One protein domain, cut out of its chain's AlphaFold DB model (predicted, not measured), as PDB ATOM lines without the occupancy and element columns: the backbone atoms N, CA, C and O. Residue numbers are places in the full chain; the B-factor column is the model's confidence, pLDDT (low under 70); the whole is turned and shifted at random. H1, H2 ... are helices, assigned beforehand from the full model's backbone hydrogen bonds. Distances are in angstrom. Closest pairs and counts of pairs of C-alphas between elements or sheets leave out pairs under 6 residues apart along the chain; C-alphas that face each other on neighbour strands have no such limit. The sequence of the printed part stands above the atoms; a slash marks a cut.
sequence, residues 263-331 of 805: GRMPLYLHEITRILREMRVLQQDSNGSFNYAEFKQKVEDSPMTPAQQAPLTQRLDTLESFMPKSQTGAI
ATOM      1  N   GLY A 263     172.071 153.904 172.398       54.84
ATOM      2  CA  GLY A 263     171.145 152.962 171.758       54.84
ATOM      3  C   GLY A 263     169.653 153.346 171.734       54.84
ATOM      4  O   GLY A 263     169.129 154.055 172.584       54.84
ATOM      5  N   ARG A 264     168.955 152.828 170.707       55.47
ATOM      6  CA  ARG A 264     167.542 153.102 170.349       55.47
ATOM      7  C   ARG A 264     167.192 154.596 170.242       55.47
ATOM      8  O   ARG A 264     166.560 155.183 171.116       55.47
ATOM      9  N   MET A 265     167.507 155.151 169.071       68.19
ATOM     10  CA  MET A 265     167.036 156.458 168.602       68.19
ATOM     11  C   MET A 265     165.527 156.657 168.888       68.19
ATOM     12  O   MET A 265     164.727 155.801 168.499       68.19
ATOM     13  N   PRO A 266     165.110 157.754 169.555       74.25
ATOM     14  CA  PRO A 266     163.707 157.971 169.904       74.25
ATOM     15  C   PRO A 266     162.785 157.989 168.680       74.25
ATOM     16  O   PRO A 266     163.110 158.587 167.655       74.25
ATOM     17  N   LEU A 267     161.594 157.389 168.798       78.38
ATOM     18  CA  LEU A 267     160.665 157.237 167.668       78.38
ATOM     19  C   LEU A 267     160.232 158.572 167.041       78.38
ATOM     20  O   LEU A 267     160.099 158.643 165.823       78.38
ATOM     21  N   TYR A 268     160.091 159.647 167.830       79.31
ATOM     22  CA  TYR A 268     159.801 160.979 167.282       79.31
ATOM     23  C   TYR A 268     160.902 161.465 166.326       79.31
ATOM     24  O   TYR A 268     160.625 162.207 165.389       79.31
ATOM     25  N   LEU A 269     162.152 161.028 166.509       80.00
ATOM     26  CA  LEU A 269     163.270 161.476 165.688       80.00
ATOM     27  C   LEU A 269     163.347 160.761 164.330       80.00
ATOM     28  O   LEU A 269     163.820 161.352 163.360       80.00
ATOM     29  N   HIS A 270     162.836 159.532 164.208       82.50
ATOM     30  CA  HIS A 270     162.613 158.922 162.888       82.50
ATOM     31  C   HIS A 270     161.692 159.807 162.032       82.50
ATOM     32  O   HIS A 270     161.954 160.039 160.854       82.50
ATOM     33  N   GLU A 271     160.670 160.385 162.657       85.19
ATOM     34  CA  GLU A 271     159.704 161.248 161.985       85.19
ATOM     35  C   GLU A 271     160.264 162.659 161.724       85.19
ATOM     36  O   GLU A 271     160.129 163.194 160.626       85.19
ATOM     37  N   ILE A 272     161.020 163.233 162.668       86.94
ATOM     38  CA  ILE A 272     161.734 164.505 162.457       86.94
ATOM     39  C   ILE A 272     162.804 164.376 161.364       86.94
ATOM     40  O   ILE A 272     162.945 165.274 160.536       86.94
ATOM     41  N   THR A 273     163.528 163.254 161.284       86.75
ATOM     42  CA  THR A 273     164.484 163.004 160.189       86.75
ATOM     43  C   THR A 273     163.797 162.759 158.841       86.75
ATOM     44  O   THR A 273     164.387 163.106 157.815       86.75
ATOM     45  N   ARG A 274     162.555 162.246 158.813       88.31
ATOM     46  CA  ARG A 274     161.702 162.220 157.609       88.31
ATOM     47  C   ARG A 274     161.336 163.644 157.172       88.31
ATOM     48  O   ARG A 274     161.678 164.039 156.058       88.31
ATOM     49  N   ILE A 275     160.747 164.440 158.067       89.75
ATOM     50  CA  ILE A 275     160.325 165.828 157.805       89.75
ATOM     51  C   ILE A 275     161.508 166.692 157.337       89.75
ATOM     52  O   ILE A 275     161.428 167.357 156.303       89.75
ATOM     53  N   LEU A 276     162.646 166.640 158.040       88.69
ATOM     54  CA  LEU A 276     163.853 167.389 157.672       88.69
ATOM     55  C   LEU A 276     164.468 166.932 156.339       88.69
ATOM     56  O   LEU A 276     165.152 167.725 155.692       88.69
ATOM     57  N   ARG A 277     164.245 165.680 155.912       88.81
ATOM     58  CA  ARG A 277     164.674 165.183 154.594       88.81
ATOM     59  C   ARG A 277     163.783 165.736 153.485       88.81
ATOM     60  O   ARG A 277     164.312 166.236 152.499       88.81
ATOM     61  N   GLU A 278     162.465 165.701 153.664       89.19
ATOM     62  CA  GLU A 278     161.495 166.264 152.712       89.19
ATOM     63  C   GLU A 278     161.702 167.771 152.525       89.19
ATOM     64  O   GLU A 278     161.826 168.246 151.398       89.19
ATOM     65  N   MET A 279     161.849 168.518 153.624       86.88
ATOM     66  CA  MET A 279     162.170 169.947 153.566       86.88
ATOM     67  C   MET A 279     163.509 170.228 152.881       86.88
ATOM     68  O   MET A 279     163.640 171.240 152.197       86.88
ATOM     69  N   ARG A 280     164.505 169.346 153.030       87.00
ATOM     70  CA  ARG A 280     165.802 169.508 152.361       87.00
ATOM     71  C   ARG A 280     165.709 169.299 150.849       87.00
ATOM     72  O   ARG A 280     166.388 170.019 150.128       87.00
ATOM     73  N   VAL A 281     164.856 168.389 150.368       88.62
ATOM     74  CA  VAL A 281     164.566 168.256 148.927       88.62
ATOM     75  C   VAL A 281     163.920 169.543 148.408       88.62
ATOM     76  O   VAL A 281     164.458 170.166 147.498       88.62
ATOM     77  N   LEU A 282     162.872 170.037 149.080       85.62
ATOM     78  CA  LEU A 282     162.210 171.298 148.715       85.62
ATOM     79  C   LEU A 282     163.169 172.506 148.730       85.62
ATOM     80  O   LEU A 282     163.060 173.393 147.884       85.62
ATOM     81  N   GLN A 283     164.137 172.545 149.651       85.56
ATOM     82  CA  GLN A 283     165.197 173.565 149.694       85.56
ATOM     83  C   GLN A 283     166.184 173.448 148.525       85.56
ATOM     84  O   GLN A 283     166.662 174.472 148.045       85.56
ATOM     85  N   GLN A 284     166.475 172.238 148.039       85.12
ATOM     86  CA  GLN A 284     167.307 172.036 146.848       85.12
ATOM     87  C   GLN A 284     166.570 172.469 145.571       85.12
ATOM     88  O   GLN A 284     167.161 173.174 144.757       85.12
ATOM     89  N   ASP A 285     165.284 172.136 145.441       86.56
ATOM     90  CA  ASP A 285     164.463 172.500 144.275       86.56
ATOM     91  C   ASP A 285     164.186 174.015 144.195       86.56
ATOM     92  O   ASP A 285     164.158 174.598 143.110       86.56
ATOM     93  N   SER A 286     164.004 174.674 145.345       80.81
ATOM     94  CA  SER A 286     163.755 176.124 145.439       80.81
ATOM     95  C   SER A 286     165.018 176.981 145.606       80.81
ATOM     96  O   SER A 286     164.925 178.209 145.589       80.81
ATOM     97  N   ASN A 287     166.187 176.357 145.803       78.88
ATOM     98  CA  ASN A 287     167.421 176.997 146.286       78.88
ATOM     99  C   ASN A 287     167.197 177.867 147.551       78.88
ATOM    100  O   ASN A 287     167.800 178.930 147.723       78.88
ATOM    101  N   GLY A 288     166.271 177.434 148.411       77.00
ATOM    102  CA  GLY A 288     165.803 178.158 149.590       77.00
ATOM    103  C   GLY A 288     166.574 177.831 150.871       77.00
ATOM    104  O   GLY A 288     167.163 176.763 151.029       77.00
ATOM    105  N   SER A 289     166.530 178.752 151.834       82.00
ATOM    106  CA  SER A 289     166.987 178.510 153.209       82.00
ATOM    107  C   SER A 289     165.950 177.738 154.030       82.00
ATOM    108  O   SER A 289     164.765 177.749 153.704       82.00
ATOM    109  N   PHE A 290     166.361 177.188 155.173       85.81
ATOM    110  CA  PHE A 290     165.440 176.605 156.147       85.81
ATOM    111  C   PHE A 290     164.369 177.605 156.633       85.81
ATOM    112  O   PHE A 290     164.639 178.794 156.827       85.81
ATOM    113  N   ASN A 291     163.147 177.104 156.833       86.50
ATOM    114  CA  ASN A 291     161.977 177.859 157.279       86.50
ATOM    115  C   ASN A 291     161.374 177.169 158.510       86.50
ATOM    116  O   ASN A 291     160.805 176.082 158.405       86.50
ATOM    117  N   TYR A 292     161.493 177.798 159.679       87.88
ATOM    118  CA  TYR A 292     161.056 177.184 160.933       87.88
ATOM    119  C   TYR A 292     159.525 177.057 161.043       87.88
ATOM    120  O   TYR A 292     159.030 176.089 161.614       87.88
ATOM    121  N   ALA A 293     158.760 177.976 160.442       85.69
ATOM    122  CA  ALA A 293     157.298 177.917 160.471       85.69
ATOM    123  C   ALA A 293     156.744 176.742 159.643       85.69
ATOM    124  O   ALA A 293     155.820 176.064 160.082       85.69
ATOM    125  N   GLU A 294     157.345 176.458 158.481       86.81
ATOM    126  CA  GLU A 294     156.996 175.281 157.668       86.81
ATOM    127  C   GLU A 294     157.378 173.976 158.381       86.81
ATOM    128  O   GLU A 294     156.606 173.019 158.377       86.81
ATOM    129  N   PHE A 295     158.541 173.944 159.041       89.31
ATOM    130  CA  PHE A 295     158.951 172.807 159.864       89.31
ATOM    131  C   PHE A 295     157.947 172.540 160.992       89.31
ATOM    132  O   PHE A 295     157.486 171.411 161.139       89.31
ATOM    133  N   LYS A 296     157.566 173.579 161.745       88.62
ATOM    134  CA  LYS A 296     156.604 173.468 162.845       88.62
ATOM    135  C   LYS A 296     155.239 172.980 162.356       88.62
ATOM    136  O   LYS A 296     154.711 172.034 162.930       88.62
ATOM    137  N   GLN A 297     154.739 173.511 161.235       88.38
ATOM    138  CA  GLN A 297     153.521 172.998 160.604       88.38
ATOM    139  C   GLN A 297     153.653 171.509 160.235       88.38
ATOM    140  O   GLN A 297     152.797 170.715 160.605       88.38
ATOM    141  N   LYS A 298     154.741 171.093 159.570       88.38
ATOM    142  CA  LYS A 298     154.961 169.681 159.197       88.38
ATOM    143  C   LYS A 298     155.090 168.735 160.397       88.38
ATOM    144  O   LYS A 298     154.873 167.539 160.227       88.38
ATOM    145  N   VAL A 299     155.458 169.242 161.576       89.00
ATOM    146  CA  VAL A 299     155.471 168.493 162.844       89.00
ATOM    147  C   VAL A 299     154.070 168.408 163.459       89.00
ATOM    148  O   VAL A 299     153.691 167.339 163.932       89.00
ATOM    149  N   GLU A 300     153.292 169.492 163.416       87.12
ATOM    150  CA  GLU A 300     151.890 169.532 163.869       87.12
ATOM    151  C   GLU A 300     150.969 168.658 162.988       87.12
ATOM    152  O   GLU A 300     150.115 167.950 163.517       87.12
ATOM    153  N   ASP A 301     151.205 168.624 161.670       87.62
ATOM    154  CA  ASP A 301     150.518 167.762 160.691       87.62
ATOM    155  C   ASP A 301     150.942 166.270 160.782       87.62
ATOM    156  O   ASP A 301     150.385 165.412 160.091       87.62
ATOM    157  N   SER A 302     151.950 165.929 161.598       85.75
ATOM    158  CA  SER A 302     152.548 164.586 161.644       85.75
ATOM    159  C   SER A 302     151.814 163.642 162.612       85.75
ATOM    160  O   SER A 302     151.516 164.044 163.738       85.75
ATOM    161  N   PRO A 303     151.605 162.350 162.272       82.00
ATOM    162  CA  PRO A 303     150.875 161.388 163.109       82.00
ATOM    163  C   PRO A 303     151.707 160.841 164.293       82.00
ATOM    164  O   PRO A 303     151.824 159.633 164.494       82.00
ATOM    165  N   MET A 304     152.306 161.733 165.084       83.56
ATOM    166  CA  MET A 304     152.977 161.389 166.339       83.56
ATOM    167  C   MET A 304     151.969 161.117 167.459       83.56
ATOM    168  O   MET A 304     150.915 161.744 167.542       83.56
ATOM    169  N   THR A 305     152.326 160.236 168.395       84.50
ATOM    170  CA  THR A 305     151.557 160.084 169.639       84.50
ATOM    171  C   THR A 305     151.845 161.242 170.611       84.50
ATOM    172  O   THR A 305     152.944 161.802 170.586       84.50
ATOM    173  N   PRO A 306     150.937 161.582 171.548       82.62
ATOM    174  CA  PRO A 306     151.202 162.625 172.548       82.62
ATOM    175  C   PRO A 306     152.469 162.378 173.387       82.62
ATOM    176  O   PRO A 306     153.172 163.317 173.751       82.62
ATOM    177  N   ALA A 307     152.815 161.107 173.632       80.00
ATOM    178  CA  ALA A 307     154.043 160.705 174.325       80.00
ATOM    179  C   ALA A 307     155.328 160.913 173.490       80.00
ATOM    180  O   ALA A 307     156.416 161.014 174.051       80.00
ATOM    181  N   GLN A 308     155.213 160.986 172.161       81.75
ATOM    182  CA  GLN A 308     156.294 161.374 171.248       81.75
ATOM    183  C   GLN A 308     156.388 162.899 171.103       81.75
ATOM    184  O   GLN A 308     157.494 163.434 171.051       81.75
ATOM    185  N   GLN A 309     155.246 163.594 171.083       83.38
ATOM    186  CA  GLN A 309     155.187 165.053 170.974       83.38
ATOM    187  C   GLN A 309     155.729 165.753 172.227       83.38
ATOM    188  O   GLN A 309     156.561 166.638 172.094       83.38
ATOM    189  N   ALA A 310     155.341 165.346 173.441       83.94
ATOM    190  CA  ALA A 310     155.752 166.026 174.679       83.94
ATOM    191  C   ALA A 310     157.281 166.277 174.830       83.94
ATOM    192  O   ALA A 310     157.662 167.432 175.042       83.94
ATOM    193  N   PRO A 311     158.181 165.276 174.683       81.19
ATOM    194  CA  PRO A 311     159.629 165.507 174.776       81.19
ATOM    195  C   PRO A 311     160.203 166.281 173.580       81.19
ATOM    196  O   PRO A 311     161.239 166.930 173.715       81.19
ATOM    197  N   LEU A 312     159.547 166.228 172.416       83.12
ATOM    198  CA  LEU A 312     159.914 167.025 171.247       83.12
ATOM    199  C   LEU A 312     159.558 168.502 171.467       83.12
ATOM    200  O   LEU A 312     160.420 169.360 171.296       83.12
ATOM    201  N   THR A 313     158.335 168.797 171.912       85.81
ATOM    202  CA  THR A 313     157.874 170.155 172.229       85.81
ATOM    203  C   THR A 313     158.785 170.810 173.260       85.81
ATOM    204  O   THR A 313     159.234 171.918 173.021       85.81
ATOM    205  N   GLN A 314     159.205 170.106 174.318       82.75
ATOM    206  CA  GLN A 314     160.174 170.641 175.287       82.75
ATOM    207  C   GLN A 314     161.521 171.048 174.645       82.75
ATOM    208  O   GLN A 314     162.125 172.049 175.036       82.75
ATOM    209  N   ARG A 315     162.006 170.303 173.640       80.88
ATOM    210  CA  ARG A 315     163.239 170.632 172.895       80.88
ATOM    211  C   ARG A 315     163.014 171.792 171.912       80.88
ATOM    212  O   ARG A 315     163.902 172.626 171.747       80.88
ATOM    213  N   LEU A 316     161.825 171.896 171.316       85.81
ATOM    214  CA  LEU A 316     161.436 173.012 170.445       85.81
ATOM    215  C   LEU A 316     161.163 174.309 171.222       85.81
ATOM    216  O   LEU A 316     161.640 175.354 170.806       85.81
ATOM    217  N   ASP A 317     160.511 174.263 172.384       85.50
ATOM    218  CA  ASP A 317     160.345 175.410 173.290       85.50
ATOM    219  C   ASP A 317     161.713 175.942 173.746       85.50
ATOM    220  O   ASP A 317     161.943 177.155 173.805       85.50
ATOM    221  N   THR A 318     162.656 175.026 174.002       83.19
ATOM    222  CA  THR A 318     164.055 175.366 174.290       83.19
ATOM    223  C   THR A 318     164.682 176.115 173.109       83.19
ATOM    224  O   THR A 318     165.211 177.205 173.312       83.19
ATOM    225  N   LEU A 319     164.560 175.608 171.874       85.12
ATOM    226  CA  LEU A 319     165.019 176.303 170.661       85.12
ATOM    227  C   LEU A 319     164.363 177.682 170.493       85.12
ATOM    228  O   LEU A 319     165.058 178.678 170.298       85.12
ATOM    229  N   GLU A 320     163.036 177.754 170.596       87.44
ATOM    230  CA  GLU A 320     162.248 178.971 170.393       87.44
ATOM    231  C   GLU A 320     162.569 180.057 171.429       87.44
ATOM    232  O   GLU A 320     162.465 181.246 171.118       87.44
ATOM    233  N   SER A 321     163.043 179.683 172.625       86.81
ATOM    234  CA  SER A 321     163.556 180.635 173.622       86.81
ATOM    235  C   SER A 321     164.823 181.381 173.163       86.81
ATOM    236  O   SER A 321     165.028 182.530 173.564       86.81
ATOM    237  N   PHE A 322     165.612 180.771 172.269       86.69
ATOM    238  CA  PHE A 322     166.799 181.336 171.616       86.69
ATOM    239  C   PHE A 322     166.534 181.765 170.159       86.69
ATOM    240  O   PHE A 322     167.489 181.974 169.415       86.69
ATOM    241  N   MET A 323     165.278 181.922 169.717       87.19
ATOM    242  CA  MET A 323     164.948 182.418 168.369       87.19
ATOM    243  C   MET A 323     164.207 183.769 168.389       87.19
ATOM    244  O   MET A 323     163.446 184.063 169.316       87.19
ATOM    245  N   PRO A 324     164.343 184.603 167.337       84.56
ATOM    246  CA  PRO A 324     163.506 185.783 167.156       84.56
ATOM    247  C   PRO A 324     162.015 185.415 167.128       84.56
ATOM    248  O   PRO A 324     161.566 184.657 166.269       84.56
ATOM    249  N   LYS A 325     161.205 186.023 168.007       81.12
ATOM    250  CA  LYS A 325     159.746 185.771 168.105       81.12
ATOM    251  C   LYS A 325     158.943 186.122 166.838       81.12
ATOM    252  O   LYS A 325     157.762 185.805 166.749       81.12
ATOM    253  N   SER A 326     159.573 186.782 165.865       74.62
ATOM    254  CA  SER A 326     159.062 186.996 164.505       74.62
ATOM    255  C   SER A 326     159.095 185.734 163.630       74.62
ATOM    256  O   SER A 326     158.365 185.679 162.645       74.62
ATOM    257  N   GLN A 327     159.928 184.746 163.965       79.62
ATOM    258  CA  GLN A 327     160.200 183.544 163.164       79.62
ATOM    259  C   GLN A 327     159.563 182.273 163.754       79.62
ATOM    260  O   GLN A 327     159.327 181.310 163.032       79.62
ATOM    261  N   THR A 328     159.213 182.279 165.044       69.69
ATOM    262  CA  THR A 328     158.618 181.127 165.754       69.69
ATOM    263  C   THR A 328     157.091 181.011 165.612       69.69
ATOM    264  O   THR A 328     156.460 180.163 166.238       69.69
ATOM    265  N   GLY A 329     156.457 181.887 164.822       62.34
ATOM    266  CA  GLY A 329     155.003 181.902 164.592       62.34
ATOM    267  C   GLY A 329     154.146 182.428 165.758       62.34
ATOM    268  O   GLY A 329     152.945 182.640 165.589       62.34
ATOM    269  N   ALA A 330     154.745 182.711 166.919       55.66
ATOM    270  CA  ALA A 330     154.057 183.000 168.183       55.66
ATOM    271  C   ALA A 330     153.260 184.328 168.251       55.66
ATOM    272  O   ALA A 330     152.733 184.672 169.310       55.66
ATOM    273  N   ILE A 331     153.164 185.109 167.164       50.06
ATOM    274  CA  ILE A 331     152.498 186.424 167.154       50.06
ATOM    275  C   ILE A 331     151.585 186.582 165.925       50.06
ATOM    276  O   ILE A 331     151.997 187.073 164.877       50.06
TER     277      ILE A 331
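Overview. This is residues 263 to 331 of the 805 residues of an uncharacterized protein of Cadophora sp. DSE1049 (UniProt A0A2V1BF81). The long helix H1 and the helix H3 make a V that meets where both begin, and the short H2 folds back from H1 between the arms. The printed part has 69 residues with three named helices, H1, H2, H3, and no named strand: all helix. It is only just compact, close to loose, with a radius of gyration of the C-alphas of 12.8 A and spans of 34 by 28 by 22 A.

Along the chain. Find C-alpha 267 at (160.665, 157.237, 167.668); from there H1, residues 267 to 286, runs 29.3 A. H2 is residues 292 to 300. H3, residues 306 to 321, runs 21.9 A to C-alpha 321 at (163.556, 180.635, 173.622), with a kink of 26 degrees near residue 315.

Arrangement. H1 and H2 form a helical hairpin and touch, closest at the C-alphas of Ile 275 and Lys 298, 6.7 A. H1 touches H3 with residues 267 to 268 alone, closest at C-alphas 268 and 308, 5.3 A, at a steep tilt of 54 degrees. H2 and H3 are near each other. Every O i to N i+4 pair is within hydrogen-bond range in H2, 15 of 16 in H1 and 10 of 12 in H3.

Size, cuts and confidence. The C-alphas of Gly 263 and Ile 331 are farthest apart, 38.6 A. The printed part has no cut, and both links are tight. Look for pLDDT under 70 at residues 263 to 265 and 328 to 331.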